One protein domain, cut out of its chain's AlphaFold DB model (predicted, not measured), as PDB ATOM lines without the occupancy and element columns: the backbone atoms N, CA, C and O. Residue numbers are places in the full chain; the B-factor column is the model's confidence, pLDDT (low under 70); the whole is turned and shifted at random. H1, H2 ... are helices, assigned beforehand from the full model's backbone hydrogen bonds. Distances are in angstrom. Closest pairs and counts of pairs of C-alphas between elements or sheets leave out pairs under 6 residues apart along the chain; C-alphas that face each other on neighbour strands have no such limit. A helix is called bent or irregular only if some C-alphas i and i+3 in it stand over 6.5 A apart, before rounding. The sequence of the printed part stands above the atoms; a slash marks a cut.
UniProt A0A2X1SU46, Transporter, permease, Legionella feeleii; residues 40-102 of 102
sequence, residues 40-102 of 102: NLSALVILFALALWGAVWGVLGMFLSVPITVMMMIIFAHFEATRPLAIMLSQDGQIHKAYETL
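Overview. This is residues 40 to 102 of the 102 residues of the protein "Transporter, permease" of Legionella feeleii (UniProt A0A2X1SU46). Long, kinked H2 makes one side of a rough triangle; H1 meets one end as a V, and short H3 folds back from the other. Residues 90 to 102 form a tail. The all-helix printed part, 63 residues with H1, H2, H3 in order, is only just compact, close to loose: radius of gyration of the C-alphas 12.6 A, spans 39 by 20 by 19 A.

Arrangement. H2, residues 59 to 78, is irregular: C-alphas 63 and 66 are 7.2 A apart. Its residues 60 to 69 alone touch H1, residues 43 to 57, closest at C-alphas 53 and 61, 4.6 A. Its residues 73 to 77 alone touch H3, residues 83 to 89, in a hairpin, closest at C-alphas 77 and 83, 5.0 A. O i to N i+4 pairs are within hydrogen-bond range throughout H1 and H3, 14 of 16 in H2.

Along the chain. H2 is 29.6 A long from first to last C-alpha, H1 21.1 A. H1 begins at (28.230, -41.924, -2.574); H3 ends at (32.745, -34.089, -1.110).

Size, cuts and confidence. The printed part has no cut; pLDDT is under 70 in 24 residues, among them 83 to 102.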
ATOM      1  N   ASN A  40      26.878 -36.261   5.528       55.81
ATOM      2  CA  ASN A  40      26.330 -36.095   4.193       55.81
ATOM      3  C   ASN A  40      27.415 -36.390   3.135       55.81
ATOM      4  O   ASN A  40      27.764 -35.542   2.324       55.81
ATOM      5  N   LEU A  41      28.059 -37.557   3.216       61.94
ATOM      6  CA  LEU A  41      29.120 -37.936   2.288       61.94
ATOM      7  C   LEU A  41      28.485 -38.428   0.994       61.94
ATOM      8  O   LEU A  41      27.714 -39.387   1.005       61.94
ATOM      9  N   SER A  42      28.849 -37.800  -0.123       73.25
ATOM     10  CA  SER A  42      28.407 -38.261  -1.435       73.25
ATOM     11  C   SER A  42      28.830 -39.715  -1.658       73.25
ATOM     12  O   SER A  42      29.955 -40.107  -1.332       73.25
ATOM     13  N   ALA A  43      27.950 -40.522  -2.258       78.81
ATOM     14  CA  ALA A  43      28.230 -41.924  -2.574       78.81
ATOM     15  C   ALA A  43      29.534 -42.099  -3.380       78.81
ATOM     16  O   ALA A  43      30.253 -43.078  -3.191       78.81
ATOM     17  N   LEU A  44      29.889 -41.115  -4.216       80.56
ATOM     18  CA  LEU A  44      31.164 -41.079  -4.939       80.56
ATOM     19  C   LEU A  44      32.378 -41.056  -4.006       80.56
ATOM     20  O   LEU A  44      33.362 -41.737  -4.270       80.56
ATOM     21  N   VAL A  45      32.307 -40.305  -2.908       81.69
ATOM     22  CA  VAL A  45      33.393 -40.188  -1.925       81.69
ATOM     23  C   VAL A  45      33.575 -41.493  -1.174       81.69
ATOM     24  O   VAL A  45      34.704 -41.921  -0.958       81.69
ATOM     25  N   ILE A  46      32.473 -42.163  -0.839       83.81
ATOM     26  CA  ILE A  46      32.500 -43.482  -0.201       83.81
ATOM     27  C   ILE A  46      33.133 -44.511  -1.145       83.81
ATOM     28  O   ILE A  46      34.026 -45.249  -0.733       83.81
ATOM     29  N   LEU A  47      32.727 -44.533  -2.419       89.00
ATOM     30  CA  LEU A  47      33.310 -45.419  -3.433       89.00
ATOM     31  C   LEU A  47      34.799 -45.138  -3.659       89.00
ATOM     32  O   LEU A  47      35.605 -46.065  -3.710       89.00
ATOM     33  N   PHE A  48      35.179 -43.864  -3.747       89.06
ATOM     34  CA  PHE A  48      36.567 -43.446  -3.905       89.06
ATOM     35  C   PHE A  48      37.420 -43.835  -2.694       89.06
ATOM     36  O   PHE A  48      38.501 -44.394  -2.854       89.06
ATOM     37  N   ALA A  49      36.914 -43.608  -1.484       88.62
ATOM     38  CA  ALA A  49      37.576 -44.002  -0.251       88.62
ATOM     39  C   ALA A  49      37.727 -45.525  -0.135       88.62
ATOM     40  O   ALA A  49      38.784 -46.007   0.261       88.62
ATOM     41  N   LEU A  50      36.697 -46.295  -0.505       90.75
ATOM     42  CA  LEU A  50      36.767 -47.759  -0.558       90.75
ATOM     43  C   LEU A  50      37.837 -48.239  -1.540       90.75
ATOM     44  O   LEU A  50      38.602 -49.139  -1.200       90.75
ATOM     45  N   ALA A  51      37.927 -47.628  -2.723       92.31
ATOM     46  CA  ALA A  51      38.952 -47.960  -3.706       92.31
ATOM     47  C   ALA A  51      40.362 -47.587  -3.215       92.31
ATOM     48  O   ALA A  51      41.266 -48.417  -3.281       92.31
ATOM     49  N   LEU A  52      40.544 -46.375  -2.675       93.31
ATOM     50  CA  LEU A  52      41.824 -45.917  -2.130       93.31
ATOM     51  C   LEU A  52      42.289 -46.793  -0.969       93.31
ATOM     52  O   LEU A  52      43.379 -47.355  -1.014       93.31
ATOM     53  N   TRP A  53      41.472 -46.935   0.073       92.69
ATOM     54  CA  TRP A  53      41.880 -47.677   1.263       92.69
ATOM     55  C   TRP A  53      41.944 -49.181   1.027       92.69
ATOM     56  O   TRP A  53      42.838 -49.842   1.560       92.69
ATOM     57  N   GLY A  54      41.070 -49.705   0.165       93.56
ATOM     58  CA  GLY A  54      41.164 -51.070  -0.334       93.56
ATOM     59  C   GLY A  54      42.470 -51.337  -1.080       93.56
ATOM     60  O   GLY A  54      43.062 -52.394  -0.889       93.56
ATOM     61  N   ALA A  55      42.974 -50.378  -1.860       92.75
ATOM     62  CA  ALA A  55      44.257 -50.520  -2.546       92.75
ATOM     63  C   ALA A  55      45.463 -50.484  -1.589       92.75
ATOM     64  O   ALA A  55      46.446 -51.174  -1.838       92.75
ATOM     65  N   VAL A  56      45.401 -49.712  -0.496       94.00
ATOM     66  CA  VAL A  56      46.549 -49.568   0.419       94.00
ATOM     67  C   VAL A  56      46.714 -50.781   1.353       94.00
ATOM     68  O   VAL A  56      47.841 -51.218   1.568       94.00
ATOM     69  N   TRP A  57      45.625 -51.351   1.895       92.75
ATOM     70  CA  TRP A  57      45.691 -52.409   2.933       92.75
ATOM     71  C   TRP A  57      44.757 -53.605   2.661       92.75
ATOM     72  O   TRP A  57      44.614 -54.489   3.509       92.75
ATOM     73  N   GLY A  58      44.061 -53.638   1.522       92.19
ATOM     74  CA  GLY A  58      43.089 -54.683   1.195       92.19
ATOM     75  C   GLY A  58      41.780 -54.569   1.984       92.19
ATOM     76  O   GLY A  58      41.258 -53.482   2.232       92.19
ATOM     77  N   VAL A  59      41.226 -55.715   2.388       92.19
ATOM     78  CA  VAL A  59      39.912 -55.816   3.060       92.19
ATOM     79  C   VAL A  59      39.859 -55.017   4.366       92.19
ATOM     80  O   VAL A  59      38.851 -54.375   4.652       92.19
ATOM     81  N   LEU A  60      40.955 -54.992   5.131       93.00
ATOM     82  CA  LEU A  60      41.038 -54.205   6.366       93.00
ATOM     83  C   LEU A  60      40.905 -52.699   6.092       93.00
ATOM     84  O   LEU A  60      40.214 -51.997   6.828       93.00
ATOM     85  N   GLY A  61      41.501 -52.217   4.997       90.69
ATOM     86  CA  GLY A  61      41.376 -50.827   4.564       90.69
ATOM     87  C   GLY A  61      39.956 -50.479   4.113       90.69
ATOM     88  O   GLY A  61      39.459 -49.405   4.434       90.69
ATOM     89  N   MET A  62      39.254 -51.405   3.452       91.75
ATOM     90  CA  MET A  62      37.840 -51.216   3.106       91.75
ATOM     91  C   MET A  62      36.945 -51.111   4.349       91.75
ATOM     92  O   MET A  62      36.073 -50.247   4.392       91.75
ATOM     93  N   PHE A  63      37.186 -51.927   5.381       91.06
ATOM     94  CA  PHE A  63      36.420 -51.876   6.633       91.06
ATOM     95  C   PHE A  63      36.617 -50.550   7.384       91.06
ATOM     96  O   PHE A  63      35.665 -49.966   7.898       91.06
ATOM     97  N   LEU A  64      37.850 -50.038   7.398       91.38
ATOM     98  CA  LEU A  64      38.199 -48.772   8.049       91.38
ATOM     99  C   LEU A  64      37.991 -47.536   7.157       91.38
ATOM    100  O   LEU A  64      38.172 -46.409   7.615       91.38
ATOM    101  N   SER A  65      37.584 -47.723   5.901       90.19
ATOM    102  CA  SER A  65      37.474 -46.647   4.913       90.19
ATOM    103  C   SER A  65      36.552 -45.520   5.375       90.19
ATOM    104  O   SER A  65      36.916 -44.342   5.318       90.19
ATOM    105  N   VAL A  66      35.375 -45.885   5.886       85.81
ATOM    106  CA  VAL A  66      34.364 -44.933   6.349       85.81
ATOM    107  C   VAL A  66      34.891 -44.074   7.506       85.81
ATOM    108  O   VAL A  66      34.968 -42.860   7.318       85.81
ATOM    109  N   PRO A  67      35.319 -44.625   8.663       83.38
ATOM    110  CA  PRO A  67      35.777 -43.797   9.780       83.38
ATOM    111  C   PRO A  67      36.996 -42.929   9.433       83.38
ATOM    112  O   PRO A  67      37.042 -41.766   9.832       83.38
ATOM    113  N   ILE A  68      37.950 -43.433   8.640       88.44
ATOM    114  CA  ILE A  68      39.127 -42.645   8.234       88.44
ATOM    115  C   ILE A  68      38.715 -41.464   7.342       88.44
ATOM    116  O   ILE A  68      39.174 -40.337   7.536       88.44
ATOM    117  N   THR A  69      37.815 -41.693   6.386       86.62
ATOM    118  CA  THR A  69      37.334 -40.654   5.457       86.62
ATOM    119  C   THR A  69      36.553 -39.568   6.180       86.62
ATOM    120  O   THR A  69      36.727 -38.382   5.911       86.62
ATOM    121  N   VAL A  70      35.748 -39.971   7.158       79.69
ATOM    122  CA  VAL A  70      35.035 -39.076   8.069       79.69
ATOM    123  C   VAL A  70      36.003 -38.191   8.850       79.69
ATOM    124  O   VAL A  70      35.829 -36.974   8.874       79.69
ATOM    125  N   MET A  71      37.047 -38.771   9.448       82.69
ATOM    126  CA  MET A  71      38.045 -38.002  10.194       82.69
ATOM    127  C   MET A  71      38.769 -36.994   9.296       82.69
ATOM    128  O   MET A  71      38.897 -35.831   9.675       82.69
ATOM    129  N   MET A  72      39.182 -37.398   8.090       81.50
ATOM    130  CA  MET A  72      39.799 -36.479   7.123       81.50
ATOM    131  C   MET A  72      38.858 -35.333   6.747       81.50
ATOM    132  O   MET A  72      39.281 -34.181   6.705       81.50
ATOM    133  N   MET A  73      37.576 -35.625   6.535       75.38
ATOM    134  CA  MET A  73      36.566 -34.613   6.227       75.38
ATOM    135  C   MET A  73      36.369 -33.611   7.366       75.38
ATOM    136  O   MET A  73      36.289 -32.412   7.107       75.38
ATOM    137  N   ILE A  74      36.342 -34.070   8.619       75.19
ATOM    138  CA  ILE A  74      36.261 -33.189   9.794       75.19
ATOM    139  C   ILE A  74      37.483 -32.264   9.851       75.19
ATOM    140  O   ILE A  74      37.335 -31.059  10.060       75.19
ATOM    141  N   ILE A  75      38.679 -32.805   9.605       78.19
ATOM    142  CA  ILE A  75      39.921 -32.024   9.568       78.19
ATOM    143  C   ILE A  75      39.862 -30.984   8.439       78.19
ATOM    144  O   ILE A  75      40.114 -29.805   8.678       78.19
ATOM    145  N   PHE A  76      39.466 -31.376   7.226       75.19
ATOM    146  CA  PHE A  76      39.353 -30.455   6.089       75.19
ATOM    147  C   PHE A  76      38.267 -29.393   6.272       75.19
ATOM    148  O   PHE A  76      38.409 -28.288   5.750       75.19
ATOM    149  N   ALA A  77      37.205 -29.701   7.014       69.44
ATOM    150  CA  ALA A  77      36.163 -28.746   7.368       69.44
ATOM    151  C   ALA A  77      36.622 -27.732   8.430       69.44
ATOM    152  O   ALA A  77      36.057 -26.639   8.499       69.44
ATOM    153  N   HIS A  78      37.629 -28.074   9.242       73.38
ATOM    154  CA  HIS A  78      38.185 -27.183  10.260       73.38
ATOM    155  C   HIS A  78      39.071 -26.081   9.658       73.38
ATOM    156  O   HIS A  78      39.075 -24.957  10.151       73.38
ATOM    157  N   PHE A  79      39.790 -26.374   8.570       75.25
ATOM    158  CA  PHE A  79      40.636 -25.390   7.894       75.25
ATOM    159  C   PHE A  79      39.877 -24.661   6.776       75.25
ATOM    160  O   PHE A  79      39.395 -25.275   5.822       75.25
ATOM    161  N   GLU A  80      39.829 -23.326   6.839       64.94
ATOM    162  CA  GLU A  80      39.114 -22.493   5.855       64.94
ATOM    163  C   GLU A  80      39.623 -22.686   4.417       64.94
ATOM    164  O   GLU A  80      38.828 -22.682   3.477       64.94
ATOM    165  N   ALA A  81      40.924 -22.946   4.243       71.12
ATOM    166  CA  ALA A  81      41.543 -23.185   2.938       71.12
ATOM    167  C   ALA A  81      41.076 -24.493   2.261       71.12
ATOM    168  O   ALA A  81      41.007 -24.558   1.036       71.12
ATOM    169  N   THR A  82      40.730 -25.531   3.034       72.38
ATOM    170  CA  THR A  82      40.282 -26.843   2.518       72.38
ATOM    171  C   THR A  82      38.766 -27.025   2.567       72.38
ATOM    172  O   THR A  82      38.234 -28.015   2.062       72.38
ATOM    173  N   ARG A  83      38.042 -26.041   3.103       65.69
ATOM    174  CA  ARG A  83      36.579 -26.015   3.165       65.69
ATOM    175  C   ARG A  83      35.879 -26.203   1.802       65.69
ATOM    176  O   ARG A  83      34.870 -26.908   1.780       65.69
ATOM    177  N   PRO A  84      36.374 -25.666   0.665       67.69
ATOM    178  CA  PRO A  84      35.763 -25.907  -0.648       67.69
ATOM    179  C   PRO A  84      35.823 -27.380  -1.078       67.69
ATOM    180  O   PRO A  84      34.856 -27.892  -1.636       67.69
ATOM    181  N   LEU A  85      36.922 -28.077  -0.767       68.62
ATOM    182  CA  LEU A  85      37.056 -29.513  -1.030       68.62
ATOM    183  C   LEU A  85      36.049 -30.309  -0.198       68.62
ATOM    184  O   LEU A  85      35.375 -31.182  -0.732       68.62
ATOM    185  N   ALA A  86      35.873 -29.962   1.079       65.31
ATOM    186  CA  ALA A  86      34.861 -30.599   1.919       65.31
ATOM    187  C   ALA A  86      33.434 -30.390   1.367       65.31
ATOM    188  O   ALA A  86      32.636 -31.323   1.364       65.31
ATOM    189  N   ILE A  87      33.115 -29.199   0.847       68.38
ATOM    190  CA  ILE A  87      31.812 -28.915   0.220       68.38
ATOM    191  C   ILE A  87      31.600 -29.767  -1.040       68.38
ATOM    192  O   ILE A  87      30.514 -30.306  -1.213       68.38
ATOM    193  N   MET A  88      32.625 -29.940  -1.883       69.81
ATOM    194  CA  MET A  88      32.548 -30.798  -3.079       69.81
ATOM    195  C   MET A  88      32.355 -32.283  -2.750       69.81
ATOM    196  O   MET A  88      31.771 -33.027  -3.535       69.81
ATOM    197  N   LEU A  89      32.867 -32.719  -1.601       69.69
ATOM    198  CA  LEU A  89      32.745 -34.089  -1.110       69.69
ATOM    199  C   LEU A  89      31.411 -34.327  -0.364       69.69
ATOM    200  O   LEU A  89      31.027 -35.478  -0.128       69.69
ATOM    201  N   SER A  90      30.690 -33.253  -0.017       65.44
ATOM    202  CA  SER A  90      29.359 -33.289   0.598       65.44
ATOM    203  C   SER A  90      28.269 -33.431  -0.470       65.44
ATOM    204  O   SER A  90      28.315 -32.756  -1.497       65.44
ATOM    205  N   GLN A  91      27.286 -34.305  -0.255       62.50
ATOM    206  CA  GLN A  91      26.240 -34.612  -1.242       62.50
ATOM    207  C   GLN A  91      25.281 -33.432  -1.474       62.50
ATOM    208  O   GLN A  91      24.854 -33.202  -2.603       62.50
ATOM    209  N   ASP A  92      25.024 -32.638  -0.432       58.91
ATOM    210  CA  ASP A  92      24.039 -31.551  -0.450       58.91
ATOM    211  C   ASP A  92      24.675 -30.153  -0.587       58.91
ATOM    212  O   ASP A  92      23.987 -29.136  -0.495       58.91
ATOM    213  N   GLY A  93      26.005 -30.063  -0.738       55.56
ATOM    214  CA  GLY A  93      26.738 -28.787  -0.803       55.56
ATOM    215  C   GLY A  93      26.692 -27.951   0.490       55.56
ATOM    216  O   GLY A  93      27.237 -26.848   0.549       55.56
ATOM    217  N   GLN A  94      26.066 -28.472   1.545       54.28
ATOM    218  CA  GLN A  94      25.936 -27.843   2.852       54.28
ATOM    219  C   GLN A  94      26.874 -28.552   3.832       54.28
ATOM    220  O   GLN A  94      26.654 -29.700   4.215       54.28
ATOM    221  N   ILE A  95      27.933 -27.867   4.265       56.66
ATOM    222  CA  ILE A  95      28.663 -28.265   5.472       56.66
ATOM    223  C   ILE A  95      27.860 -27.690   6.633       56.66
ATOM    224  O   ILE A  95      27.968 -26.495   6.911       56.66
ATOM    225  N   HIS A  96      27.023 -28.515   7.272       53.53
ATOM    226  CA  HIS A  96      26.367 -28.132   8.521       53.53
ATOM    227  C   HIS A  96      27.487 -27.834   9.519       53.53
ATOM    228  O   HIS A  96      28.183 -28.737   9.989       53.53
ATOM    229  N   LYS A  97      27.745 -26.547   9.744       51.25
ATOM    230  CA  LYS A  97      28.789 -26.074  10.638       51.25
ATOM    231  C   LYS A  97      28.441 -26.576  12.034       51.25
ATOM    232  O   LYS A  97      27.594 -26.002  12.707       51.25
ATOM    233  N   ALA A  98      29.121 -27.624  12.488       50.50
ATOM    234  CA  ALA A  98      29.011 -28.097  13.867       50.50
ATOM    235  C   ALA A  98      29.453 -27.034  14.902       50.50
ATOM    236  O   ALA A  98      29.320 -27.263  16.097       50.50
ATOM    237  N   TYR A  99      29.965 -25.880  14.454       47.09
ATOM    238  CA  TYR A  99      30.419 -24.768  15.287       47.09
ATOM    239  C   TYR A  99      29.436 -23.589  15.386       47.09
ATOM    240  O   TYR A  99      29.685 -22.687  16.172       47.09
ATOM    241  N   GLU A 100      28.348 -23.545  14.606       43.03
ATOM    242  CA  GLU A 100      27.432 -22.382  14.603       43.03
ATOM    243  C   GLU A 100      26.405 -22.399  15.751       43.03
ATOM    244  O   GLU A 100      25.574 -21.502  15.853       43.03
ATOM    245  N   THR A 101      26.460 -23.413  16.619       42.00
ATOM    246  CA  THR A 101      25.584 -23.546  17.796       42.00
ATOM    247  C   THR A 101      26.346 -23.598  19.122       42.00
ATOM    248  O   THR A 101      25.786 -24.076  20.107       42.00
ATOM    249  N   LEU A 102      27.608 -23.153  19.151       40.97
ATOM    250  CA  LEU A 102      28.324 -22.851  20.396       40.97
ATOM    251  C   LEU A 102      28.299 -21.346  20.660       40.97
ATOM    252  O   LEU A 102      28.575 -20.588  19.704       40.97
TER     253      LEU A 102